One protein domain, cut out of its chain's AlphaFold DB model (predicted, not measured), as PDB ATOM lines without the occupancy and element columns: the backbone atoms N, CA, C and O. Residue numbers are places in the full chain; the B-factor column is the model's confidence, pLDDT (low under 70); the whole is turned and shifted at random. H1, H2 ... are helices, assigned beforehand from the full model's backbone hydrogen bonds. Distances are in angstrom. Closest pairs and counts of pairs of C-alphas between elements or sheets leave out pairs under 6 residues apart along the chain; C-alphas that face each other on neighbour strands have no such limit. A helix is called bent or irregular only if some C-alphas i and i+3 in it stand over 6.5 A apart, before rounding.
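This is residues 7 to 192 of the 220 residues of an uncharacterized protein of Mycoplasmataceae bacterium RV_VA103A (UniProt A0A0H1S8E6). H1, H3 and H9 lie side by side in a row, neighbours running opposite ways, and H4 crosses one face of this row with H5 folded back on it. Long H10 runs beyond H4 toward one end of an elongated model, with H6 and H8 packed on H10 and H7 at the corner beside H8; short H2 sits at the other end. The 186 printed residues, with ten named helices, H1 to H10 in chain order, and no named strand, are all helix in class. The whole is compact, with a radius of gyration of the C-alphas of 17.7 A, and spans 61 by 33 by 31 A.

The longest helix is H10, residues 163 to 192, 40.4 A long, ending at C-alpha 192 (-56.976, -47.443, 32.211). It has a kink of 54 degrees near residue 170 and is irregular: C-alphas 168 and 171 are 7.4 A apart. H9 is residues 133 to 152, 28.3 A; H3 34 to 52, 27.0 A; H1 7 to 23, 24.8 A, beginning at C-alpha 7 (-18.214, -40.421, 44.625). H4 is residues 56 to 70, 20.6 A, and H5 75 to 88, 20.3 A. The shorter ones are H2, 27 to 31; H6, 99 to 108; H7, 111 to 119; and H8, 121 to 129.

H10 touches H8, about perpendicular at 86 degrees, the closest C-alphas being those of Ala 183 and Leu 127, 6.0 A apart. It touches H6 at a steep tilt of 38 degrees, closest at C-alphas Glu 174 and Phe 102, 7.4 A. H7 and H8 only just touch, only at the corner, with 3 pairs of C-alphas within 8 A, closest Leu 117 and Ser 124, 5.6 A. H4, H5 and H10 form a bundle, helices side by side, though H10 is close but not clearly touching to H4, with C-alphas Ile 172 and Leu 57 7.0 A apart. H4 and H5 are a helical hairpin, closest at C-alphas Tyr 60 and Lys 78, 6.4 A. The hub, H4, touches H1, H3, H5 and H9, the last only just, with 3 pairs of C-alphas within 8 A. H3 touches H1 at a shallow tilt of 14 degrees, closest at C-alphas Ile 51 and Asn 13, 6.0 A. H3 touches H9 at 4 degrees, opposite ways, closest at C-alphas Lys 39 and Ile 152, 6.0 A. H2 is close but not clearly touching to H3, closest at C-alphas Phe 29 and Gln 37, 6.8 A. In H1 to H9 every O i to N i+4 pair is within hydrogen-bond range; in H10, 24 of 26.

The C-alphas of Ser 27 and Arg 192, the two farthest apart, are 61.7 A apart. The printed part has no cut and no long link. Residues 30 to 36, of which 34 to 36 belong to H3, and residues 154 to 162 stand free. Mean pLDDT of the printed part is 80.7; it is under 70 at residue 66 and residues 68 to 73, 108 to 118 and 155 to 169.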
ATOM      1  N   GLN A   7     -19.650 -40.575  44.386       92.31
ATOM      2  CA  GLN A   7     -18.214 -40.421  44.625       92.31
ATOM      3  C   GLN A   7     -17.381 -40.800  43.395       92.31
ATOM      4  O   GLN A   7     -16.390 -40.139  43.090       92.31
ATOM      5  N   GLU A   8     -17.780 -41.848  42.672       92.25
ATOM      6  CA  GLU A   8     -17.128 -42.223  41.417       92.25
ATOM      7  C   GLU A   8     -17.292 -41.131  40.349       92.25
ATOM      8  O   GLU A   8     -16.310 -40.788  39.698       92.25
ATOM      9  N   PHE A   9     -18.474 -40.516  40.215       90.94
ATOM     10  CA  PHE A   9     -18.661 -39.370  39.311       90.94
ATOM     11  C   PHE A   9     -17.771 -38.178  39.673       90.94
ATOM     12  O   PHE A   9     -17.160 -37.577  38.792       90.94
ATOM     13  N   GLU A  10     -17.645 -37.856  40.960       91.00
ATOM     14  CA  GLU A  10     -16.746 -36.795  41.424       91.00
ATOM     15  C   GLU A  10     -15.276 -37.101  41.099       91.00
ATOM     16  O   GLU A  10     -14.520 -36.198  40.732       91.00
ATOM     17  N   ASN A  11     -14.871 -38.369  41.196       90.56
ATOM     18  CA  ASN A  11     -13.520 -38.799  40.846       90.56
ATOM     19  C   ASN A  11     -13.267 -38.688  39.338       90.56
ATOM     20  O   ASN A  11     -12.240 -38.135  38.941       90.56
ATOM     21  N   TYR A  12     -14.212 -39.133  38.504       90.75
ATOM     22  CA  TYR A  12     -14.118 -38.958  37.054       90.75
ATOM     23  C   TYR A  12     -14.055 -37.482  36.670       90.75
ATOM     24  O   TYR A  12     -13.193 -37.096  35.886       90.75
ATOM     25  N   ASN A  13     -14.888 -36.632  37.271       89.69
ATOM     26  CA  ASN A  13     -14.878 -35.197  36.993       89.69
ATOM     27  C   ASN A  13     -13.487 -34.569  37.211       89.69
ATOM     28  O   ASN A  13     -13.026 -33.783  36.387       89.69
ATOM     29  N   LYS A  14     -12.782 -34.952  38.285       89.19
ATOM     30  CA  LYS A  14     -11.410 -34.484  38.553       89.19
ATOM     31  C   LYS A  14     -10.415 -34.953  37.488       89.19
ATOM     32  O   LYS A  14      -9.562 -34.171  37.072       89.19
ATOM     33  N   GLN A  15     -10.528 -36.202  37.038       87.12
ATOM     34  CA  GLN A  15      -9.677 -36.752  35.977       87.12
ATOM     35  C   GLN A  15      -9.904 -36.013  34.651       87.12
ATOM     36  O   GLN A  15      -8.950 -35.523  34.045       87.12
ATOM     37  N   PHE A  16     -11.166 -35.840  34.248       87.25
ATOM     38  CA  PHE A  16     -11.515 -35.136  33.012       87.25
ATOM     39  C   PHE A  16     -11.143 -33.659  33.038       87.25
ATOM     40  O   PHE A  16     -10.695 -33.134  32.023       87.25
ATOM     41  N   LEU A  17     -11.233 -32.995  34.193       88.88
ATOM     42  CA  LEU A  17     -10.763 -31.618  34.326       88.88
ATOM     43  C   LEU A  17      -9.273 -31.497  33.970       88.88
ATOM     44  O   LEU A  17      -8.890 -30.594  33.229       88.88
ATOM     45  N   SER A  18      -8.439 -32.430  34.443       86.94
ATOM     46  CA  SER A  18      -7.008 -32.452  34.114       86.94
ATOM     47  C   SER A  18      -6.739 -32.781  32.644       86.94
ATOM     48  O   SER A  18      -5.757 -32.302  32.078       86.94
ATOM     49  N   ILE A  19      -7.568 -33.622  32.025       85.31
ATOM     50  CA  ILE A  19      -7.522 -33.918  30.587       85.31
ATOM     51  C   ILE A  19      -7.823 -32.649  29.791       85.31
ATOM     52  O   ILE A  19      -6.993 -32.216  28.999       85.31
ATOM     53  N   PHE A  20      -8.957 -32.000  30.050       87.19
ATOM     54  CA  PHE A  20      -9.361 -30.820  29.293       87.19
ATOM     55  C   PHE A  20      -8.410 -29.644  29.497       87.19
ATOM     56  O   PHE A  20      -8.081 -28.971  28.527       87.19
ATOM     57  N   ALA A  21      -7.882 -29.437  30.708       88.31
ATOM     58  CA  ALA A  21      -6.860 -28.417  30.943       88.31
ATOM     59  C   ALA A  21      -5.618 -28.614  30.053       88.31
ATOM     60  O   ALA A  21      -5.088 -27.636  29.536       88.31
ATOM     61  N   ARG A  22      -5.192 -29.866  29.825       86.00
ATOM     62  CA  ARG A  22      -4.085 -30.179  28.908       86.00
ATOM     63  C   ARG A  22      -4.444 -29.884  27.457       86.00
ATOM     64  O   ARG A  22      -3.650 -29.253  26.776       86.00
ATOM     65  N   VAL A  23      -5.634 -30.285  27.002       84.62
ATOM     66  CA  VAL A  23      -6.104 -30.005  25.628       84.62
ATOM     67  C   VAL A  23      -6.122 -28.504  25.346       84.62
ATOM     68  O   VAL A  23      -5.659 -28.056  24.308       84.62
ATOM     69  N   MET A  24      -6.591 -27.713  26.309       86.25
ATOM     70  CA  MET A  24      -6.633 -26.253  26.211       86.25
ATOM     71  C   MET A  24      -5.242 -25.598  26.139       86.25
ATOM     72  O   MET A  24      -5.132 -24.429  25.763       86.25
ATOM     73  N   ASP A  25      -4.185 -26.319  26.517       89.38
ATOM     74  CA  ASP A  25      -2.808 -25.830  26.509       89.38
ATOM     75  C   ASP A  25      -2.025 -26.241  25.248       89.38
ATOM     76  O   ASP A  25      -0.918 -25.738  25.027       89.38
ATOM     77  N   THR A  26      -2.589 -27.102  24.391       86.75
ATOM     78  CA  THR A  26      -1.905 -27.581  23.182       86.75
ATOM     79  C   THR A  26      -1.727 -26.478  22.139       86.75
ATOM     80  O   THR A  26      -2.478 -25.498  22.074       86.75
ATOM     81  N   SER A  27      -0.707 -26.638  21.293       87.00
ATOM     82  CA  SER A  27      -0.475 -25.750  20.153       87.00
ATOM     83  C   SER A  27      -1.611 -25.807  19.139       87.00
ATOM     84  O   SER A  27      -1.978 -24.764  18.609       87.00
ATOM     85  N   GLU A  28      -2.189 -26.987  18.898       85.94
ATOM     86  CA  GLU A  28      -3.331 -27.154  17.996       85.94
ATOM     87  C   GLU A  28      -4.494 -26.269  18.447       85.94
ATOM     88  O   GLU A  28      -4.951 -25.424  17.683       85.94
ATOM     89  N   PHE A  29      -4.893 -26.371  19.718       88.19
ATOM     90  CA  PHE A  29      -5.996 -25.582  20.258       88.19
ATOM     91  C   PHE A  29      -5.716 -24.074  20.212       88.19
ATOM     92  O   PHE A  29      -6.584 -23.277  19.857       88.19
ATOM     93  N   LYS A  30      -4.494 -23.658  20.560       90.56
ATOM     94  CA  LYS A  30      -4.108 -22.237  20.569       90.56
ATOM     95  C   LYS A  30      -4.048 -21.616  19.174       90.56
ATOM     96  O   LYS A  30      -4.203 -20.399  19.066       90.56
ATOM     97  N   ASN A  31      -3.822 -22.427  18.141       93.19
ATOM     98  CA  ASN A  31      -3.761 -21.990  16.748       93.19
ATOM     99  C   ASN A  31      -5.147 -21.895  16.084       93.19
ATOM    100  O   ASN A  31      -5.258 -21.290  15.018       93.19
ATOM    101  N   GLU A  32      -6.194 -22.439  16.708       92.81
ATOM    102  CA  GLU A  32      -7.573 -22.291  16.238       92.81
ATOM    103  C   GLU A  32      -8.068 -20.841  16.318       92.81
ATOM    104  O   GLU A  32      -7.572 -20.015  17.094       92.81
ATOM    105  N   SER A  33      -9.110 -20.528  15.546       95.31
ATOM    106  CA  SER A  33      -9.765 -19.218  15.623       95.31
ATOM    107  C   SER A  33     -10.347 -18.955  17.023       95.31
ATOM    108  O   SER A  33     -10.743 -19.876  17.737       95.31
ATOM    109  N   LYS A  34     -10.467 -17.681  17.428       94.44
ATOM    110  CA  LYS A  34     -11.078 -17.325  18.728       94.44
ATOM    111  C   LYS A  34     -12.508 -17.848  18.880       94.44
ATOM    112  O   LYS A  34     -12.921 -18.151  19.995       94.44
ATOM    113  N   GLU A  35     -13.255 -17.918  17.781       92.75
ATOM    114  CA  GLU A  35     -14.612 -18.462  17.770       92.75
ATOM    115  C   GLU A  35     -14.603 -19.964  18.075       92.75
ATOM    116  O   GLU A  35     -15.326 -20.409  18.966       92.75
ATOM    117  N   GLU A  36     -13.736 -20.728  17.407       90.38
ATOM    118  CA  GLU A  36     -13.590 -22.168  17.646       90.38
ATOM    119  C   GLU A  36     -13.094 -22.462  19.061       90.38
ATOM    120  O   GLU A  36     -13.675 -23.285  19.772       90.38
ATOM    121  N   GLN A  37     -12.100 -21.712  19.543       91.06
ATOM    122  CA  GLN A  37     -11.640 -21.829  20.925       91.06
ATOM    123  C   GLN A  37     -12.781 -21.630  21.936       91.06
ATOM    124  O   GLN A  37     -12.851 -22.335  22.944       91.06
ATOM    125  N   GLU A  38     -13.685 -20.679  21.689       92.44
ATOM    126  CA  GLU A  38     -14.832 -20.425  22.562       92.44
ATOM    127  C   GLU A  38     -15.888 -21.539  22.482       92.44
ATOM    128  O   GLU A  38     -16.442 -21.929  23.515       92.44
ATOM    129  N   LYS A  39     -16.135 -22.109  21.296       88.88
ATOM    130  CA  LYS A  39     -17.014 -23.283  21.139       88.88
ATOM    131  C   LYS A  39     -16.497 -24.474  21.940       88.88
ATOM    132  O   LYS A  39     -17.240 -25.036  22.745       88.88
ATOM    133  N   TYR A  40     -15.216 -24.809  21.806       87.94
ATOM    134  CA  TYR A  40     -14.593 -25.897  22.565       87.94
ATOM    135  C   TYR A  40     -14.614 -25.651  24.079       87.94
ATOM    136  O   TYR A  40     -14.931 -26.566  24.838       87.94
ATOM    137  N   LYS A  41     -14.370 -24.419  24.548       89.81
ATOM    138  CA  LYS A  41     -14.503 -24.076  25.980       89.81
ATOM    139  C   LYS A  41     -15.909 -24.340  26.504       89.81
ATOM    140  O   LYS A  41     -16.065 -24.968  27.553       89.81
ATOM    141  N   LYS A  42     -16.932 -23.885  25.775       90.38
ATOM    142  CA  LYS A  42     -18.337 -24.130  26.128       90.38
ATOM    143  C   LYS A  42     -18.650 -25.620  26.141       90.38
ATOM    144  O   LYS A  42     -19.314 -26.092  27.061       90.38
ATOM    145  N   PHE A  43     -18.129 -26.362  25.168       88.50
ATOM    146  CA  PHE A  43     -18.304 -27.805  25.088       88.50
ATOM    147  C   PHE A  43     -17.678 -28.545  26.273       88.50
ATOM    148  O   PHE A  43     -18.363 -29.326  26.935       88.50
ATOM    149  N   PHE A  44     -16.419 -28.258  26.608       89.31
ATOM    150  CA  PHE A  44     -15.766 -28.854  27.775       89.31
ATOM    151  C   PHE A  44     -16.464 -28.470  29.081       89.31
ATOM    152  O   PHE A  44     -16.674 -29.325  29.942       89.31
ATOM    153  N   GLY A  45     -16.892 -27.210  29.215       90.00
ATOM    154  CA  GLY A  45     -17.691 -26.755  30.353       90.00
ATOM    155  C   GLY A  45     -19.013 -27.518  30.484       90.00
ATOM    156  O   GLY A  45     -19.373 -27.950  31.582       90.00
ATOM    157  N   LEU A  46     -19.707 -27.754  29.365       90.75
ATOM    158  CA  LEU A  46     -20.923 -28.561  29.322       90.75
ATOM    159  C   LEU A  46     -20.646 -30.010  29.748       90.75
ATOM    160  O   LEU A  46     -21.363 -30.527  30.603       90.75
ATOM    161  N   LEU A  47     -19.611 -30.658  29.204       89.19
ATOM    162  CA  LEU A  47     -19.236 -32.031  29.566       89.19
ATOM    163  C   LEU A  47     -18.960 -32.169  31.064       89.19
ATOM    164  O   LEU A  47     -19.580 -33.004  31.723       89.19
ATOM    165  N   LEU A  48     -18.090 -31.321  31.616       88.94
ATOM    166  CA  LEU A  48     -17.737 -31.344  33.039       88.94
ATOM    167  C   LEU A  48     -18.961 -31.117  33.929       88.94
ATOM    168  O   LEU A  48     -19.219 -31.896  34.849       88.94
ATOM    169  N   GLY A  49     -19.769 -30.101  33.614       89.00
ATOM    170  CA  GLY A  49     -20.992 -29.815  34.359       89.00
ATOM    171  C   GLY A  49     -21.966 -30.996  34.356       89.00
ATOM    172  O   GLY A  49     -22.613 -31.274  35.365       89.00
ATOM    173  N   ARG A  50     -22.055 -31.744  33.250       89.62
ATOM    174  CA  ARG A  50     -22.922 -32.929  33.163       89.62
ATOM    175  C   ARG A  50     -22.346 -34.150  33.869       89.62
ATOM    176  O   ARG A  50     -23.117 -34.866  34.505       89.62
ATOM    177  N   ILE A  51     -21.034 -34.369  33.828       89.81
ATOM    178  CA  ILE A  51     -20.382 -35.439  34.599       89.81
ATOM    179  C   ILE A  51     -20.601 -35.212  36.098       89.81
ATOM    180  O   ILE A  51     -20.976 -36.145  36.807       89.81
ATOM    181  N   GLN A  52     -20.470 -33.970  36.577       86.94
ATOM    182  CA  GLN A  52     -20.745 -33.615  37.973       86.94
ATOM    183  C   GLN A  52     -22.198 -33.904  38.390       86.94
ATOM    184  O   GLN A  52     -22.460 -34.239  39.546       86.94
ATOM    185  N   LEU A  53     -23.140 -33.809  37.451       86.31
ATOM    186  CA  LEU A  53     -24.552 -34.141  37.660       86.31
ATOM    187  C   LEU A  53     -24.868 -35.637  37.485       86.31
ATOM    188  O   LEU A  53     -26.035 -36.012  37.531       86.31
ATOM    189  N   GLY A  54     -23.865 -36.496  37.287       85.75
ATOM    190  CA  GLY A  54     -24.071 -37.938  37.149       85.75
ATOM    191  C   GLY A  54     -24.544 -38.383  35.763       85.75
ATOM    192  O   GLY A  54     -25.127 -39.457  35.621       85.75
ATOM    193  N   ASN A  55     -24.337 -37.572  34.723       88.06
ATOM    194  CA  ASN A  55     -24.773 -37.918  33.375       88.06
ATOM    195  C   ASN A  55     -23.838 -38.960  32.736       88.06
ATOM    196  O   ASN A  55     -22.677 -38.674  32.429       88.06
ATOM    197  N   ILE A  56     -24.370 -40.159  32.483       88.44
ATOM    198  CA  ILE A  56     -23.596 -41.270  31.922       88.44
ATOM    199  C   ILE A  56     -23.173 -41.048  30.466       88.44
ATOM    200  O   ILE A  56     -22.110 -41.516  30.065       88.44
ATOM    201  N   LEU A  57     -23.983 -40.337  29.675       85.31
ATOM    202  CA  LEU A  57     -23.678 -40.047  28.279       85.31
ATOM    203  C   LEU A  57     -22.529 -39.048  28.187       85.31
ATOM    204  O   LEU A  57     -21.601 -39.280  27.428       85.31
ATOM    205  N   ALA A  58     -22.537 -37.994  29.007       88.44
ATOM    206  CA  ALA A  58     -21.422 -37.051  29.087       88.44
ATOM    207  C   ALA A  58     -20.130 -37.748  29.543       88.44
ATOM    208  O   ALA A  58     -19.070 -37.523  28.959       88.44
ATOM    209  N   LEU A  59     -20.230 -38.649  30.529       89.00
ATOM    210  CA  LEU A  59     -19.103 -39.475  30.961       89.00
ATOM    211  C   LEU A  59     -18.570 -40.344  29.809       89.00
ATOM    212  O   LEU A  59     -17.368 -40.363  29.557       89.00
ATOM    213  N   TYR A  60     -19.452 -41.010  29.063       86.88
ATOM    214  CA  TYR A  60     -19.066 -41.819  27.907       86.88
ATOM    215  C   TYR A  60     -18.433 -40.978  26.786       86.88
ATOM    216  O   TYR A  60     -17.342 -41.300  26.320       86.88
ATOM    217  N   SER A  61     -19.064 -39.865  26.401       81.06
ATOM    218  CA  SER A  61     -18.565 -38.952  25.365       81.06
ATOM    219  C   SER A  61     -17.192 -38.383  25.711       81.06
ATOM    220  O   SER A  61     -16.320 -38.335  24.849       81.06
ATOM    221  N   SER A  62     -16.960 -38.018  26.976       82.94
ATOM    222  CA  SER A  62     -15.651 -37.519  27.413       82.94
ATOM    223  C   SER A  62     -14.530 -38.556  27.258       82.94
ATOM    224  O   SER A  62     -13.397 -38.185  26.963       82.94
ATOM    225  N   CYS A  63     -14.843 -39.852  27.383       81.12
ATOM    226  CA  CYS A  63     -13.881 -40.933  27.164       81.12
ATOM    227  C   CYS A  63     -13.513 -41.098  25.692       81.12
ATOM    228  O   CYS A  63     -12.345 -41.316  25.387       81.12
ATOM    229  N   GLU A  64     -14.497 -41.035  24.789       76.75
ATOM    230  CA  GLU A  64     -14.229 -41.121  23.345       76.75
ATOM    231  C   GLU A  64     -13.305 -39.982  22.913       76.75
ATOM    232  O   GLU A  64     -12.257 -40.221  22.324       76.75
ATOM    233  N   MET A  65     -13.598 -38.759  23.354       71.06
ATOM    234  CA  MET A  65     -12.734 -37.616  23.069       71.06
ATOM    235  C   MET A  65     -11.336 -37.747  23.676       71.06
ATOM    236  O   MET A  65     -10.349 -37.392  23.040       71.06
ATOM    237  N   ALA A  66     -11.233 -38.228  24.919       69.81
ATOM    238  CA  ALA A  66      -9.943 -38.393  25.580       69.81
ATOM    239  C   ALA A  66      -9.063 -39.429  24.867       69.81
ATOM    240  O   ALA A  66      -7.851 -39.237  24.781       69.81
ATOM    241  N   LYS A  67      -9.658 -40.498  24.323       70.12
ATOM    242  CA  LYS A  67      -8.941 -41.480  23.503       70.12
ATOM    243  C   LYS A  67      -8.338 -40.816  22.264       70.12
ATOM    244  O   LYS A  67      -7.148 -40.988  22.018       70.12
ATOM    245  N   ASP A  68      -9.140 -40.047  21.536       65.25
ATOM    246  CA  ASP A  68      -8.723 -39.461  20.258       65.25
ATOM    247  C   ASP A  68      -7.700 -38.333  20.437       65.25
ATOM    248  O   ASP A  68      -6.794 -38.181  19.621       65.25
ATOM    249  N   VAL A  69      -7.807 -37.565  21.526       64.25
ATOM    250  CA  VAL A  69      -6.939 -36.402  21.766       64.25
ATOM    251  C   VAL A  69      -5.689 -36.747  22.579       64.25
ATOM    252  O   VAL A  69      -4.636 -36.157  22.355       64.25
ATOM    253  N   LEU A  70      -5.774 -37.674  23.539       63.25
ATOM    254  CA  LEU A  70      -4.707 -37.900  24.526       63.25
ATOM    255  C   LEU A  70      -4.152 -39.328  24.556       63.25
ATOM    256  O   LEU A  70      -3.225 -39.585  25.324       63.25
ATOM    257  N   ASN A  71      -4.674 -40.243  23.731       67.31
ATOM    258  CA  ASN A  71      -4.235 -41.642  23.671       67.31
ATOM    259  C   ASN A  71      -4.233 -42.339  25.054       67.31
ATOM    260  O   ASN A  71      -3.344 -43.132  25.370       67.31
ATOM    261  N   GLU A  72      -5.205 -42.009  25.910       69.31
ATOM    262  CA  GLU A  72      -5.338 -42.598  27.249       69.31
ATOM    263  C   GLU A  72      -6.175 -43.888  27.235       69.31
ATOM    264  O   GLU A  72      -7.125 -44.039  26.460       69.31
ATOM    265  N   ASP A  73      -5.858 -44.824  28.138       69.12
ATOM    266  CA  ASP A  73      -6.635 -46.056  28.317       69.12
ATOM    267  C   ASP A  73      -7.947 -45.783  29.072       69.12
ATOM    268  O   ASP A  73      -8.058 -45.882  30.295       69.12
ATOM    269  N   VAL A  74      -8.980 -45.455  28.300       77.06
ATOM    270  CA  VAL A  74     -10.341 -45.166  28.775       77.06
ATOM    271  C   VAL A  74     -11.216 -46.416  28.969       77.06
ATOM    272  O   VAL A  74     -12.417 -46.311  29.246       77.06
ATOM    273  N   SER A  75     -10.652 -47.623  28.827       81.19
ATOM    274  CA  SER A  75     -11.404 -48.889  28.841       81.19
ATOM    275  C   SER A  75     -12.177 -49.123  30.145       81.19
ATOM    276  O   SER A  75     -13.313 -49.612  30.124       81.19
ATOM    277  N   THR A  76     -11.610 -48.708  31.281       84.75
ATOM    278  CA  THR A  76     -12.235 -48.874  32.600       84.75
ATOM    279  C   THR A  76     -13.527 -48.073  32.725       84.75
ATOM    280  O   THR A  76     -14.529 -48.607  33.204       84.75
ATOM    281  N   ILE A  77     -13.549 -46.825  32.253       86.44
ATOM    282  CA  ILE A  77     -14.739 -45.971  32.348       86.44
ATOM    283  C   ILE A  77     -15.840 -46.521  31.444       86.44
ATOM    284  O   ILE A  77     -16.969 -46.703  31.898       86.44
ATOM    285  N   LYS A  78     -15.503 -46.899  30.201       85.88
ATOM    286  CA  LYS A  78     -16.455 -47.536  29.277       85.88
ATOM    287  C   LYS A  78     -17.059 -48.807  29.875       85.88
ATOM    288  O   LYS A  78     -18.270 -49.013  29.788       85.88
ATOM    289  N   ARG A  79     -16.244 -49.643  30.530       87.12
ATOM    290  CA  ARG A  79     -16.729 -50.828  31.252       87.12
ATOM    291  C   ARG A  79     -17.698 -50.448  32.374       87.12
ATOM    292  O   ARG A  79     -18.775 -51.029  32.451       87.12
ATOM    293  N   ARG A  80     -17.361 -49.463  33.211       89.44
ATOM    294  CA  ARG A  80     -18.223 -49.020  34.325       89.44
ATOM    295  C   ARG A  80     -19.533 -48.394  33.844       89.44
ATOM    296  O   ARG A  80     -20.573 -48.665  34.435       89.44
ATOM    297  N   VAL A  81     -19.514 -47.632  32.748       89.06
ATOM    298  CA  VAL A  81     -20.725 -47.113  32.087       89.06
ATOM    299  C   VAL A  81     -21.635 -48.261  31.647       89.06
ATOM    300  O   VAL A  81     -22.826 -48.250  31.955       89.06
ATOM    301  N   LYS A  82     -21.075 -49.289  30.996       86.81
ATOM    302  CA  LYS A  82     -21.830 -50.488  30.601       86.81
ATOM    303  C   LYS A  82     -22.420 -51.209  31.814       86.81
ATOM    304  O   LYS A  82     -23.606 -51.511  31.819       86.81
ATOM    305  N   GLU A  83     -21.626 -51.444  32.857       89.38
ATOM    306  CA  GLU A  83     -22.093 -52.090  34.091       89.38
ATOM    307  C   GLU A  83     -23.220 -51.307  34.775       89.38
ATOM    308  O   GLU A  83     -24.166 -51.920  35.267       89.38
ATOM    309  N   HIS A  84     -23.146 -49.973  34.786       89.62
ATOM    310  CA  HIS A  84     -24.201 -49.117  35.324       89.62
ATOM    311  C   HIS A  84     -25.503 -49.261  34.528       89.62
ATOM    312  O   HIS A  84     -26.555 -49.471  35.128       89.62
ATOM    313  N   ILE A  85     -25.428 -49.217  33.197       87.69
ATOM    314  CA  ILE A  85     -26.586 -49.391  32.307       87.69
ATOM    315  C   ILE A  85     -27.221 -50.777  32.483       87.69
ATOM    316  O   ILE A  85     -28.433 -50.893  32.645       87.69
ATOM    317  N   ILE A  86     -26.411 -51.835  32.577       88.50
ATOM    318  CA  ILE A  86     -26.922 -53.184  32.854       88.50
ATOM    319  C   ILE A  86     -27.565 -53.253  34.249       88.50
ATOM    320  O   ILE A  86     -28.619 -53.859  34.415       88.50
ATOM    321  N   ALA A  87     -26.964 -52.617  35.259       88.75
ATOM    322  CA  ALA A  87     -27.496 -52.596  36.621       88.75
ATOM    323  C   ALA A  87     -28.815 -51.813  36.756       88.75
ATOM    324  O   ALA A  87     -29.567 -52.067  37.695       88.75
ATOM    325  N   ARG A  88     -29.111 -50.878  35.843       86.12
ATOM    326  CA  ARG A  88     -30.429 -50.227  35.753       86.12
ATOM    327  C   ARG A  88     -31.505 -51.152  35.190       86.12
ATOM    328  O   ARG A  88     -32.672 -50.984  35.518       86.12
ATOM    329  N   GLY A  89     -31.112 -52.151  34.405       85.00
ATOM    330  CA  GLY A  89     -31.981 -53.248  33.984       85.00
ATOM    331  C   GLY A  89     -32.769 -53.005  32.698       85.00
ATOM    332  O   GLY A  89     -33.448 -53.923  32.241       85.00
ATOM    333  N   TYR A  90     -32.670 -51.829  32.070       84.12
ATOM    334  CA  TYR A  90     -33.323 -51.593  30.782       84.12
ATOM    335  C   TYR A  90     -32.514 -52.195  29.618       84.12
ATOM    336  O   TYR A  90     -33.078 -52.807  28.707       84.12
ATOM    337  N   TYR A  91     -31.184 -52.135  29.657       84.38
ATOM    338  CA  TYR A  91     -30.333 -52.817  28.677       84.38
ATOM    339  C   TYR A  91     -30.003 -54.267  29.080       84.38
ATOM    340  O   TYR A  91     -29.560 -54.520  30.201       84.38
ATOM    341  N   ASN A  92     -30.156 -55.218  28.146       81.81
ATOM    342  CA  ASN A  92     -29.786 -56.623  28.348       81.81
ATOM    343  C   ASN A  92     -28.618 -57.014  27.422       81.81
ATOM    344  O   ASN A  92     -28.829 -57.163  26.218       81.81
ATOM    345  N   PRO A  93     -27.412 -57.259  27.959       80.50
ATOM    346  CA  PRO A  93     -26.244 -57.600  27.152       80.50
ATOM    347  C   PRO A  93     -26.320 -59.008  26.544       80.50
ATOM    348  O   PRO A  93     -25.597 -59.289  25.596       80.50
ATOM    349  N   ALA A  94     -27.175 -59.896  27.067       84.12
ATOM    350  CA  ALA A  94     -27.365 -61.243  26.523       84.12
ATOM    351  C   ALA A  94     -28.247 -61.259  25.262       84.12
ATOM    352  O   ALA A  94     -28.283 -62.257  24.550       84.12
ATOM    353  N   ALA A  95     -28.962 -60.164  24.995       81.75
ATOM    354  CA  ALA A  95     -29.828 -60.007  23.834       81.75
ATOM    355  C   ALA A  95     -29.742 -58.559  23.313       81.75
ATOM    356  O   ALA A  95     -30.720 -57.810  23.424       81.75
ATOM    357  N   PRO A  96     -28.568 -58.131  22.809       77.00
ATOM    358  CA  PRO A  96     -28.415 -56.797  22.253       77.00
ATOM    359  C   PRO A  96     -29.243 -56.677  20.973       77.00
ATOM    360  O   PRO A  96     -29.319 -57.618  20.181       77.00
ATOM    361  N   LEU A  97     -29.838 -55.507  20.747       74.88
ATOM    362  CA  LEU A  97     -30.478 -55.222  19.467       74.88
ATOM    363  C   LEU A  97     -29.428 -55.131  18.361       74.88
ATOM    364  O   LEU A  97     -28.365 -54.530  18.531       74.88
ATOM    365  N   THR A  98     -29.768 -55.642  17.186       80.25
ATOM    366  CA  THR A  98     -29.050 -55.306  15.960       80.25
ATOM    367  C   THR A  98     -29.234 -53.823  15.627       80.25
ATOM    368  O   THR A  98     -30.222 -53.181  16.002       80.25
ATOM    369  N   LEU A  99     -28.309 -53.260  14.847       74.44
ATOM    370  CA  LEU A  99     -28.414 -51.874  14.386       74.44
ATOM    371  C   LEU A  99     -29.710 -51.615  13.597       74.44
ATOM    372  O   LEU A  99     -30.284 -50.528  13.682       74.44
ATOM    373  N   ALA A 100     -30.183 -52.609  12.842       81.38
ATOM    374  CA  ALA A 100     -31.436 -52.533  12.100       81.38
ATOM    375  C   ALA A 100     -32.643 -52.414  13.043       81.38
ATOM    376  O   ALA A 100     -33.436 -51.482  12.898       81.38
ATOM    377  N   GLU A 101     -32.737 -53.288  14.048       81.19
ATOM    378  CA  GLU A 101     -33.817 -53.268  15.043       81.19
ATOM    379  C   GLU A 101     -33.795 -51.984  15.870       81.19
ATOM    380  O   GLU A 101     -34.838 -51.372  16.102       81.19
ATOM    381  N   PHE A 102     -32.611 -51.524  16.274       77.06
ATOM    382  CA  PHE A 102     -32.468 -50.252  16.972       77.06
ATOM    383  C   PHE A 102     -32.964 -49.078  16.111       77.06
ATOM    384  O   PHE A 102     -33.754 -48.251  16.577       77.06
ATOM    385  N   ARG A 103     -32.558 -49.010  14.833       76.19
ATOM    386  CA  ARG A 103     -33.022 -47.976  13.890       76.19
ATOM    387  C   ARG A 103     -34.536 -48.025  13.705       76.19
ATOM    388  O   ARG A 103     -35.173 -46.975  13.655       76.19
ATOM    389  N   GLU A 104     -35.112 -49.217  13.610       78.44
ATOM    390  CA  GLU A 104     -36.555 -49.402  13.494       78.44
ATOM    391  C   GLU A 104     -37.289 -48.960  14.766       78.44
ATOM    392  O   GLU A 104     -38.251 -48.196  14.682       78.44
ATOM    393  N   ARG A 105     -36.803 -49.345  15.952       73.19
ATOM    394  CA  ARG A 105     -37.371 -48.908  17.236       73.19
ATOM    395  C   ARG A 105     -37.290 -47.404  17.409       73.19
ATOM    396  O   ARG A 105     -38.282 -46.793  17.778       73.19
ATOM    397  N   ARG A 106     -36.165 -46.780  17.055       71.19
ATOM    398  CA  ARG A 106     -36.026 -45.317  17.061       71.19
ATOM    399  C   ARG A 106     -37.005 -44.635  16.098       71.19
ATOM    400  O   ARG A 106     -37.461 -43.531  16.384       71.19
ATOM    401  N   LYS A 107     -37.321 -45.255  14.956       70.06
ATOM    402  CA  LYS A 107     -38.356 -44.758  14.033       70.06
ATOM    403  C   LYS A 107     -39.763 -44.927  14.615       70.06
ATOM    404  O   LYS A 107     -40.541 -43.988  14.524       70.06
ATOM    405  N   LYS A 108     -40.069 -46.075  15.231       67.00
ATOM    406  CA  LYS A 108     -41.373 -46.392  15.851       67.00
ATOM    407  C   LYS A 108     -41.670 -45.530  17.076       67.00
ATOM    408  O   LYS A 108     -42.729 -44.923  17.158       67.00
ATOM    409  N   LEU A 109     -40.698 -45.411  17.977       61.66
ATOM    410  CA  LEU A 109     -40.713 -44.456  19.086       61.66
ATOM    411  C   LEU A 109     -40.497 -43.019  18.618       61.66
ATOM    412  O   LEU A 109     -40.534 -42.131  19.454       61.66
ATOM    413  N   GLY A 110     -40.253 -42.831  17.312       51.22
ATOM    414  CA  GLY A 110     -40.008 -41.593  16.595       51.22
ATOM    415  C   GLY A 110     -39.031 -40.678  17.307       51.22
ATOM    416  O   GLY A 110     -39.401 -40.015  18.249       51.22
ATOM    417  N   TYR A 111     -37.814 -40.466  16.807       48.72
ATOM    418  CA  TYR A 111     -37.033 -39.312  17.293       48.72
ATOM    419  C   TYR A 111     -37.812 -37.984  17.125       48.72
ATOM    420  O   TYR A 111     -37.631 -37.060  17.912       48.72
ATOM    421  N   LYS A 112     -38.727 -37.938  16.136       46.22
ATOM    422  CA  LYS A 112     -39.820 -36.960  16.048       46.22
ATOM    423  C   LYS A 112     -40.760 -37.062  17.243       46.22
ATOM    424  O   LYS A 112     -40.714 -36.145  18.030       46.22
ATOM    425  N   ASN A 113     -41.459 -38.174  17.474       53.16
ATOM    426  CA  ASN A 113     -42.305 -38.367  18.663       53.16
ATOM    427  C   ASN A 113     -41.596 -38.098  20.003       53.16
ATOM    428  O   ASN A 113     -42.264 -37.705  20.933       53.16
ATOM    429  N   PHE A 114     -40.281 -38.294  20.126       57.59
ATOM    430  CA  PHE A 114     -39.466 -38.103  21.331       57.59
ATOM    431  C   PHE A 114     -39.129 -36.625  21.559       57.59
ATOM    432  O   PHE A 114     -39.223 -36.117  22.674       57.59
ATOM    433  N   ARG A 115     -38.783 -35.917  20.476       59.94
ATOM    434  CA  ARG A 115     -38.650 -34.458  20.460       59.94
ATOM    435  C   ARG A 115     -40.013 -33.779  20.609       59.94
ATOM    436  O   ARG A 115     -40.135 -32.868  21.406       59.94
ATOM    437  N   GLU A 116     -41.029 -34.263  19.910       59.97
ATOM    438  CA  GLU A 116     -42.428 -33.832  19.967       59.97
ATOM    439  C   GLU A 116     -43.056 -34.158  21.332       59.97
ATOM    440  O   GLU A 116     -43.842 -33.363  21.822       59.97
ATOM    441  N   LEU A 117     -42.670 -35.255  22.003       62.00
ATOM    442  CA  LEU A 117     -43.023 -35.550  23.404       62.00
ATOM    443  C   LEU A 117     -42.462 -34.482  24.330       62.00
ATOM    444  O   LEU A 117     -43.132 -34.070  25.268       62.00
ATOM    445  N   TRP A 118     -41.226 -34.055  24.076       65.50
ATOM    446  CA  TRP A 118     -40.568 -33.015  24.857       65.50
ATOM    447  C   TRP A 118     -41.117 -31.615  24.551       65.50
ATOM    448  O   TRP A 118     -41.231 -30.775  25.441       65.50
ATOM    449  N   GLU A 119     -41.491 -31.364  23.297       70.19
ATOM    450  CA  GLU A 119     -42.143 -30.130  22.849       70.19
ATOM    451  C   GLU A 119     -43.612 -30.075  23.325       70.19
ATOM    452  O   GLU A 119     -44.114 -28.998  23.656       70.19
ATOM    453  N   ASN A 120     -44.276 -31.225  23.483       79.19
ATOM    454  CA  ASN A 120     -45.567 -31.370  24.151       79.19
ATOM    455  C   ASN A 120     -45.377 -31.460  25.673       79.19
ATOM    456  O   ASN A 120     -45.316 -32.536  26.274       79.19
ATOM    457  N   LYS A 121     -45.311 -30.287  26.310       78.25
ATOM    458  CA  LYS A 121     -45.098 -30.149  27.760       78.25
ATOM    459  C   LYS A 121     -46.085 -30.960  28.603       78.25
ATOM    460  O   LYS A 121     -45.700 -31.512  29.625       78.25
ATOM    461  N   GLU A 122     -47.348 -31.048  28.193       83.31
ATOM    462  CA  GLU A 122     -48.351 -31.793  28.957       83.31
ATOM    463  C   GLU A 122     -48.045 -33.296  28.961       83.31
ATOM    464  O   GLU A 122     -48.008 -33.920  30.025       83.31
ATOM    465  N   GLN A 123     -47.772 -33.870  27.786       79.69
ATOM    466  CA  GLN A 123     -47.482 -35.296  27.664       79.69
ATOM    467  C   GLN A 123     -46.156 -35.666  28.336       79.69
ATOM    468  O   GLN A 123     -46.073 -36.692  29.012       79.69
ATOM    469  N   SER A 124     -45.129 -34.825  28.198       80.44
ATOM    470  CA  SER A 124     -43.855 -35.027  28.896       80.44
ATOM    471  C   SER A 124     -44.021 -34.961  30.410       80.44
ATOM    472  O   SER A 124     -43.476 -35.823  31.093       80.44
ATOM    473  N   TYR A 125     -44.801 -34.028  30.962       85.31
ATOM    474  CA  TYR A 125     -45.036 -34.003  32.410       85.31
ATOM    475  C   TYR A 125     -45.768 -35.248  32.913       85.31
ATOM    476  O   TYR A 125     -45.356 -35.796  33.936       85.31
ATOM    477  N   LYS A 126     -46.791 -35.727  32.189       85.56
ATOM    478  CA  LYS A 126     -47.477 -36.990  32.515       85.56
ATOM    479  C   LYS A 126     -46.521 -38.176  32.474       85.56
ATOM    480  O   LYS A 126     -46.539 -39.022  33.352       85.56
ATOM    481  N   LEU A 127     -45.651 -38.239  31.474       84.44
ATOM    482  CA  LEU A 127     -44.707 -39.342  31.373       84.44
ATOM    483  C   LEU A 127     -43.644 -39.290  32.482       84.44
ATOM    484  O   LEU A 127     -43.338 -40.304  33.105       84.44
ATOM    485  N   LEU A 128     -43.093 -38.102  32.752       86.25
ATOM    486  CA  LEU A 128     -42.088 -37.909  33.793       86.25
ATOM    487  C   LEU A 128     -42.662 -38.200  35.187       86.25
ATOM    488  O   LEU A 128     -41.901 -38.651  36.043       86.25
ATOM    489  N   SER A 129     -43.963 -37.986  35.433       87.88
ATOM    490  CA  SER A 129     -44.585 -38.315  36.724       87.88
ATOM    491  C   SER A 129     -44.602 -39.812  37.022       87.88
ATOM    492  O   SER A 129     -44.491 -40.174  38.190       87.88
ATOM    493  N   GLU A 130     -44.649 -40.661  35.992       91.25
ATOM    494  CA  GLU A 130     -44.635 -42.128  36.129       91.25
ATOM    495  C   GLU A 130     -43.220 -42.725  36.230       91.25
ATOM    496  O   GLU A 130     -43.042 -43.920  36.498       91.25
ATOM    497  N   MET A 131     -42.195 -41.899  36.018       90.56
ATOM    498  CA  MET A 131     -40.803 -42.268  36.248       90.56
ATOM    499  C   MET A 131     -40.439 -42.072  37.716       90.56
ATOM    500  O   MET A 131     -40.794 -41.056  38.330       90.56
ATOM    501  N   ASP A 132     -39.653 -43.007  38.255       90.44
ATOM    502  CA  ASP A 132     -38.955 -42.751  39.506       90.44
ATOM    503  C   ASP A 132     -37.934 -41.617  39.333       90.44
ATOM    504  O   ASP A 132     -37.609 -41.181  38.224       90.44
ATOM    505  N   ARG A 133     -37.458 -41.089  40.461       87.56
ATOM    506  CA  ARG A 133     -36.571 -39.928  40.468       87.56
ATOM    507  C   ARG A 133     -35.278 -40.176  39.694       87.56
ATOM    508  O   ARG A 133     -34.820 -39.274  39.005       87.56
ATOM    509  N   GLU A 134     -34.690 -41.360  39.827       84.94
ATOM    510  CA  GLU A 134     -33.399 -41.663  39.214       84.94
ATOM    511  C   GLU A 134     -33.531 -41.723  37.691       84.94
ATOM    512  O   GLU A 134     -32.761 -41.082  36.976       84.94
ATOM    513  N   ASP A 135     -34.556 -42.417  37.199       86.81
ATOM    514  CA  ASP A 135     -34.860 -42.495  35.773       86.81
ATOM    515  C   ASP A 135     -35.217 -41.127  35.193       86.81
ATOM    516  O   ASP A 135     -34.735 -40.756  34.121       86.81
ATOM    517  N   ARG A 136     -36.002 -40.333  35.925       87.00
ATOM    518  CA  ARG A 136     -36.362 -38.969  35.534       87.00
ATOM    519  C   ARG A 136     -35.132 -38.070  35.403       87.00
ATOM    520  O   ARG A 136     -34.972 -37.403  34.379       87.00
ATOM    521  N   ASP A 137     -34.271 -38.060  36.420       84.94
ATOM    522  CA  ASP A 137     -33.053 -37.245  36.451       84.94
ATOM    523  C   ASP A 137     -32.089 -37.675  35.333       84.94
ATOM    524  O   ASP A 137     -31.531 -36.830  34.626       84.94
ATOM    525  N   PHE A 138     -31.963 -38.985  35.099       82.81
ATOM    526  CA  PHE A 138     -31.194 -39.542  33.991       82.81
ATOM    527  C   PHE A 138     -31.716 -39.070  32.629       82.81
ATOM    528  O   PHE A 138     -30.945 -38.598  31.788       82.81
ATOM    529  N   ILE A 139     -33.026 -39.179  32.398       82.44
ATOM    530  CA  ILE A 139     -33.659 -38.773  31.147       82.44
ATOM    531  C   ILE A 139     -33.450 -37.274  30.900       82.44
ATOM    532  O   ILE A 139     -32.875 -36.898  29.874       82.44
ATOM    533  N   ILE A 140     -33.842 -36.422  31.854       83.19
ATOM    534  CA  ILE A 140     -33.685 -34.961  31.765       83.19
ATOM    535  C   ILE A 140     -32.218 -34.591  31.524       83.19
ATOM    536  O   ILE A 140     -31.910 -33.742  30.682       83.19
ATOM    537  N   GLY A 141     -31.301 -35.237  32.248       82.50
ATOM    538  CA  GLY A 141     -29.868 -35.026  32.115       82.50
ATOM    539  C   GLY A 141     -29.378 -35.270  30.689       82.50
ATOM    540  O   GLY A 141     -28.677 -34.416  30.138       82.50
ATOM    541  N   ASN A 142     -29.754 -36.399  30.082       81.94
ATOM    542  CA  ASN A 142     -29.368 -36.746  28.712       81.94
ATOM    543  C   ASN A 142     -29.927 -35.764  27.681       81.94
ATOM    544  O   ASN A 142     -29.189 -35.327  26.799       81.94
ATOM    545  N   PHE A 143     -31.191 -35.357  27.813       78.81
ATOM    546  CA  PHE A 143     -31.780 -34.367  26.909       78.81
ATOM    547  C   PHE A 143     -31.080 -33.024  26.978       78.81
ATOM    548  O   PHE A 143     -30.699 -32.476  25.947       78.81
ATOM    549  N   ASN A 144     -30.880 -32.507  28.188       79.69
ATOM    550  CA  ASN A 144     -30.227 -31.222  28.373       79.69
ATOM    551  C   ASN A 144     -28.775 -31.245  27.879       79.69
ATOM    552  O   ASN A 144     -28.261 -30.219  27.436       79.69
ATOM    553  N   PHE A 145     -28.110 -32.403  27.943       83.56
ATOM    554  CA  PHE A 145     -26.795 -32.579  27.339       83.56
ATOM    555  C   PHE A 145     -26.869 -32.527  25.809       83.56
ATOM    556  O   PHE A 145     -26.191 -31.701  25.208       83.56
ATOM    557  N   VAL A 146     -27.738 -33.322  25.176       79.00
ATOM    558  CA  VAL A 146     -27.900 -33.334  23.709       79.00
ATOM    559  C   VAL A 146     -28.357 -31.973  23.166       79.00
ATOM    560  O   VAL A 146     -27.890 -31.543  22.115       79.00
ATOM    561  N   ALA A 147     -29.246 -31.275  23.872       78.69
ATOM    562  CA  ALA A 147     -29.696 -29.935  23.503       78.69
ATOM    563  C   ALA A 147     -28.545 -28.921  23.557       78.69
ATOM    564  O   ALA A 147     -28.321 -28.224  22.573       78.69
ATOM    565  N   GLY A 148     -27.777 -28.903  24.653       82.44
ATOM    566  CA  GLY A 148     -26.594 -28.046  24.766       82.44
ATOM    567  C   GLY A 148     -25.537 -28.364  23.705       82.44
ATOM    568  O   GLY A 148     -24.940 -27.455  23.141       82.44
ATOM    569  N   MET A 149     -25.363 -29.642  23.355       80.44
ATOM    570  CA  MET A 149     -24.486 -30.053  22.256       80.44
ATOM    571  C   MET A 149     -24.925 -29.475  20.911       80.44
ATOM    572  O   MET A 149     -24.090 -28.945  20.191       80.44
ATOM    573  N   ASN A 150     -26.220 -29.532  20.588       79.12
ATOM    574  CA  ASN A 150     -26.744 -28.968  19.339       79.12
ATOM    575  C   ASN A 150     -26.684 -27.431  19.303       79.12
ATOM    576  O   ASN A 150     -26.713 -26.854  18.223       79.12
ATOM    577  N   GLU A 151     -26.656 -26.761  20.455       82.75
ATOM    578  CA  GLU A 151     -26.472 -25.306  20.521       82.75
ATOM    579  C   GLU A 151     -25.022 -24.913  20.208       82.75
ATOM    580  O   GLU A 151     -24.784 -23.930  19.509       82.75
ATOM    581  N   ILE A 152     -24.056 -25.692  20.702       82.81
ATOM    582  CA  ILE A 152     -22.624 -25.434  20.498       82.81
ATOM    583  C   ILE A 152     -22.184 -25.877  19.098       82.81
ATOM    584  O   ILE A 152     -21.486 -25.137  18.405       82.81
ATOM    585  N   PHE A 153     -22.621 -27.065  18.685       80.06
ATOM    586  CA  PHE A 153     -22.358 -27.673  17.385       80.06
ATOM    587  C   PHE A 153     -23.696 -27.951  16.688       80.06
ATOM    588  O   PHE A 153     -24.229 -29.066  16.765       80.06
ATOM    589  N   PRO A 154     -24.301 -26.933  16.052       72.94
ATOM    590  CA  PRO A 154     -25.535 -27.123  15.310       72.94
ATOM    591  C   PRO A 154     -25.300 -28.125  14.185       72.94
ATOM    592  O   PRO A 154     -24.407 -27.958  13.363       72.94
ATOM    593  N   LYS A 155     -26.120 -29.179  14.156       63.94
ATOM    594  CA  LYS A 155     -26.039 -30.205  13.117       63.94
ATOM    595  C   LYS A 155     -26.222 -29.573  11.745       63.94
ATOM    596  O   LYS A 155     -27.290 -29.021  11.458       63.94
ATOM    597  N   GLU A 156     -25.232 -29.731  10.878       57.09
ATOM    598  CA  GLU A 156     -25.455 -29.575   9.448       57.09
ATOM    599  C   GLU A 156     -26.464 -30.644   8.998       57.09
ATOM    600  O   GLU A 156     -26.481 -31.769   9.505       57.09
ATOM    601  N   LYS A 157     -27.389 -30.277   8.104       52.09
ATOM    602  CA  LYS A 157     -28.617 -31.052   7.832       52.09
ATOM    603  C   LYS A 157     -28.392 -32.475   7.289       52.09
ATOM    604  O   LYS A 157     -29.361 -33.229   7.250       52.09
ATOM    605  N   ASP A 158     -27.163 -32.859   6.942       49.78
ATOM    606  CA  ASP A 158     -26.867 -34.080   6.184       49.78
ATOM    607  C   ASP A 158     -25.793 -35.004   6.784       49.78
ATOM    608  O   ASP A 158     -25.454 -36.021   6.169       49.78
ATOM    609  N   GLU A 159     -25.297 -34.750   8.000       52.44
ATOM    610  CA  GLU A 159     -24.349 -35.680   8.627       52.44
ATOM    611  C   GLU A 159     -25.040 -36.980   9.064       52.44
ATOM    612  O   GLU A 159     -25.725 -37.087  10.091       52.44
ATOM    613  N   LYS A 160     -24.856 -38.018   8.245       58.94
ATOM    614  CA  LYS A 160     -25.201 -39.391   8.599       58.94
ATOM    615  C   LYS A 160     -24.193 -39.875   9.639       58.94
ATOM    616  O   LYS A 160     -23.047 -40.126   9.292       58.94
ATOM    617  N   MET A 161     -24.640 -40.062  10.884       59.56
ATOM    618  CA  MET A 161     -23.861 -40.784  11.902       59.56
ATOM    619  C   MET A 161     -23.325 -42.098  11.324       59.56
ATOM    620  O   MET A 161     -24.104 -42.879  10.753       59.56
ATOM    621  N   THR A 162     -22.031 -42.344  11.515       63.84
ATOM    622  CA  THR A 162     -21.378 -43.573  11.066       63.84
ATOM    623  C   THR A 162     -21.853 -44.768  11.893       63.84
ATOM    624  O   THR A 162     -22.447 -44.630  12.964       63.84
ATOM    625  N   GLU A 163     -21.638 -45.979  11.385       63.94
ATOM    626  CA  GLU A 163     -21.966 -47.206  12.117       63.94
ATOM    627  C   GLU A 163     -21.165 -47.343  13.422       63.94
ATOM    628  O   GLU A 163     -21.700 -47.828  14.417       63.94
ATOM    629  N   GLU A 164     -19.937 -46.827  13.454       60.47
ATOM    630  CA  GLU A 164     -19.077 -46.807  14.640       60.47
ATOM    631  C   GLU A 164     -19.593 -45.829  15.713       60.47
ATOM    632  O   GLU A 164     -19.683 -46.194  16.892       60.47
ATOM    633  N   ASP A 165     -20.073 -44.645  15.307       62.28
ATOM    634  CA  ASP A 165     -20.759 -43.701  16.207       62.28
ATOM    635  C   ASP A 165     -22.026 -44.330  16.805       62.28
ATOM    636  O   ASP A 165     -22.357 -44.146  17.984       62.28
ATOM    637  N   TRP A 166     -22.745 -45.107  15.986       62.94
ATOM    638  CA  TRP A 166     -23.942 -45.829  16.407       62.94
ATOM    639  C   TRP A 166     -23.640 -46.948  17.390       62.94
ATOM    640  O   TRP A 166     -24.388 -47.107  18.349       62.94
ATOM    641  N   GLN A 167     -22.584 -47.728  17.183       63.06
ATOM    642  CA  GLN A 167     -22.221 -48.800  18.110       63.06
ATOM    643  C   GLN A 167     -21.734 -48.239  19.451       63.06
ATOM    644  O   GLN A 167     -22.057 -48.793  20.505       63.06
ATOM    645  N   SER A 168     -21.035 -47.103  19.422       63.59
ATOM    646  CA  SER A 168     -20.490 -46.455  20.615       63.59
ATOM    647  C   SER A 168     -21.581 -45.830  21.493       63.59
ATOM    648  O   SER A 168     -21.602 -46.046  22.700       63.59
ATOM    649  N   ALA A 169     -22.553 -45.119  20.913       69.19
ATOM    650  CA  ALA A 169     -23.638 -44.498  21.686       69.19
ATOM    651  C   ALA A 169     -24.922 -45.349  21.769       69.19
ATOM    652  O   ALA A 169     -25.818 -45.055  22.566       69.19
ATOM    653  N   GLY A 170     -25.053 -46.381  20.935       73.62
ATOM    654  CA  GLY A 170     -26.315 -47.082  20.680       73.62
ATOM    655  C   GLY A 170     -26.906 -47.775  21.899       73.62
ATOM    656  O   GLY A 170     -28.110 -47.684  22.119       73.62
ATOM    657  N   PHE A 171     -26.074 -48.394  22.739       76.94
ATOM    658  CA  PHE A 171     -26.557 -49.068  23.948       76.94
ATOM    659  C   PHE A 171     -27.034 -48.077  25.029       76.94
ATOM    660  O   PHE A 171     -27.972 -48.381  25.760       76.94
ATOM    661  N   ILE A 172     -26.457 -46.866  25.095       81.56
ATOM    662  CA  ILE A 172     -26.932 -45.785  25.981       81.56
ATOM    663  C   ILE A 172     -28.297 -45.292  25.499       81.56
ATOM    664  O   ILE A 172     -29.224 -45.119  26.288       81.56
ATOM    665  N   TRP A 173     -28.445 -45.103  24.185       79.69
ATOM    666  CA  TRP A 173     -29.731 -44.737  23.601       79.69
ATOM    667  C   TRP A 173     -30.782 -45.830  23.770       79.69
ATOM    668  O   TRP A 173     -31.950 -45.512  23.971       79.69
ATOM    669  N   GLU A 174     -30.404 -47.105  23.716       80.25
ATOM    670  CA  GLU A 174     -31.327 -48.205  23.990       80.25
ATOM    671  C   GLU A 174     -31.856 -48.150  25.430       80.25
ATOM    672  O   GLU A 174     -33.064 -48.278  25.637       80.25
ATOM    673  N   ASP A 175     -30.978 -47.907  26.406       84.25
ATOM    674  CA  ASP A 175     -31.335 -47.735  27.818       84.25
ATOM    675  C   ASP A 175     -32.337 -46.579  28.003       84.25
ATOM    676  O   ASP A 175     -33.390 -46.743  28.626       84.25
ATOM    677  N   VAL A 176     -32.072 -45.437  27.357       82.62
ATOM    678  CA  VAL A 176     -32.983 -44.280  27.303       82.62
ATOM    679  C   VAL A 176     -34.341 -44.672  26.714       82.62
ATOM    680  O   VAL A 176     -35.371 -44.450  27.349       82.62
ATOM    681  N   LEU A 177     -34.368 -45.274  25.523       81.69
ATOM    682  CA  LEU A 177     -35.614 -45.622  24.832       81.69
ATOM    683  C   LEU A 177     -36.466 -46.604  25.646       81.69
ATOM    684  O   LEU A 177     -37.679 -46.431  25.748       81.69
ATOM    685  N   LYS A 178     -35.846 -47.606  26.271       84.25
ATOM    686  CA  LYS A 178     -36.558 -48.580  27.105       84.25
ATOM    687  C   LYS A 178     -37.046 -47.997  28.432       84.25
ATOM    688  O   LYS A 178     -38.126 -48.377  28.877       84.25
ATOM    689  N   THR A 179     -36.308 -47.054  29.024       86.31
ATOM    690  CA  THR A 179     -36.784 -46.289  30.194       86.31
ATOM    691  C   THR A 179     -38.093 -45.568  29.848       86.31
ATOM    692  O   THR A 179     -39.077 -45.633  30.585       86.31
ATOM    693  N   PHE A 180     -38.138 -44.936  28.674       82.38
ATOM    694  CA  PHE A 180     -39.331 -44.267  28.161       82.38
ATOM    695  C   PHE A 180     -40.502 -45.215  27.921       82.38
ATOM    696  O   PHE A 180     -41.609 -44.938  28.370       82.38
ATOM    697  N   GLU A 181     -40.268 -46.339  27.247       84.25
ATOM    698  CA  GLU A 181     -41.308 -47.347  27.023       84.25
ATOM    699  C   GLU A 181     -41.887 -47.879  28.337       84.25
ATOM    700  O   GLU A 181     -43.091 -48.116  28.434       84.25
ATOM    701  N   ALA A 182     -41.044 -48.073  29.354       87.25
ATOM    702  CA  ALA A 182     -41.496 -48.514  30.664       87.25
ATOM    703  C   ALA A 182     -42.408 -47.466  31.317       87.25
ATOM    704  O   ALA A 182     -43.475 -47.814  31.822       87.25
ATOM    705  N   ALA A 183     -42.029 -46.187  31.251       87.25
ATOM    706  CA  ALA A 183     -42.852 -45.086  31.742       87.25
ATOM    707  C   ALA A 183     -44.169 -44.950  30.964       87.25
ATOM    708  O   ALA A 183     -45.224 -44.777  31.567       87.25
ATOM    709  N   GLN A 184     -44.137 -45.107  29.638       85.69
ATOM    710  CA  GLN A 184     -45.336 -45.053  28.803       85.69
ATOM    711  C   GLN A 184     -46.313 -46.181  29.146       85.69
ATOM    712  O   GLN A 184     -47.503 -45.929  29.307       85.69
ATOM    713  N   LYS A 185     -45.821 -47.411  29.334       88.56
ATOM    714  CA  LYS A 185     -46.661 -48.541  29.758       88.56
ATOM    715  C   LYS A 185     -47.309 -48.300  31.120       88.56
ATOM    716  O   LYS A 185     -48.481 -48.624  31.290       88.56
ATOM    717  N   LYS A 186     -46.565 -47.730  32.075       88.81
ATOM    718  CA  LYS A 186     -47.110 -47.352  33.389       88.81
ATOM    719  C   LYS A 186     -48.202 -46.293  33.254       88.81
ATOM    720  O   LYS A 186     -49.259 -46.454  33.851       88.81
ATOM    721  N   LEU A 187     -47.978 -45.272  32.427       87.56
ATOM    722  CA  LEU A 187     -48.965 -44.225  32.163       87.56
ATOM    723  C   LEU A 187     -50.247 -44.803  31.552       87.56
ATOM    724  O   LEU A 187     -51.328 -44.560  32.074       87.56
ATOM    725  N   GLU A 188     -50.129 -45.624  30.506       89.00
ATOM    726  CA  GLU A 188     -51.277 -46.281  29.865       89.00
ATOM    727  C   GLU A 188     -52.044 -47.181  30.847       89.00
ATOM    728  O   GLU A 188     -53.273 -47.247  30.808       89.00
ATOM    729  N   GLN A 189     -51.338 -47.879  31.742       90.81
ATOM    730  CA  GLN A 189     -51.971 -48.676  32.788       90.81
ATOM    731  C   GLN A 189     -52.717 -47.792  33.798       90.81
ATOM    732  O   GLN A 189     -53.884 -48.060  34.085       90.81
ATOM    733  N   ALA A 190     -52.079 -46.730  34.291       88.56
ATOM    734  CA  ALA A 190     -52.677 -45.803  35.245       88.56
ATOM    735  C   ALA A 190     -53.905 -45.085  34.662       88.56
ATOM    736  O   ALA A 190     -54.893 -44.872  35.362       88.56
ATOM    737  N   GLU A 191     -53.881 -44.731  33.375       89.44
ATOM    738  CA  GLU A 191     -55.030 -44.139  32.685       89.44
ATOM    739  C   GLU A 191     -56.201 -45.124  32.586       89.44
ATOM    740  O   GLU A 191     -57.324 -44.762  32.939       89.44
ATOM    741  N   ARG A 192     -55.942 -46.390  32.229       91.12
ATOM    742  CA  ARG A 192     -56.976 -47.443  32.211       91.12
ATOM    743  C   ARG A 192     -57.569 -47.711  33.591       91.12
ATOM    744  O   ARG A 192     -58.764 -47.970  33.704       91.12
TER     745      ARG A 192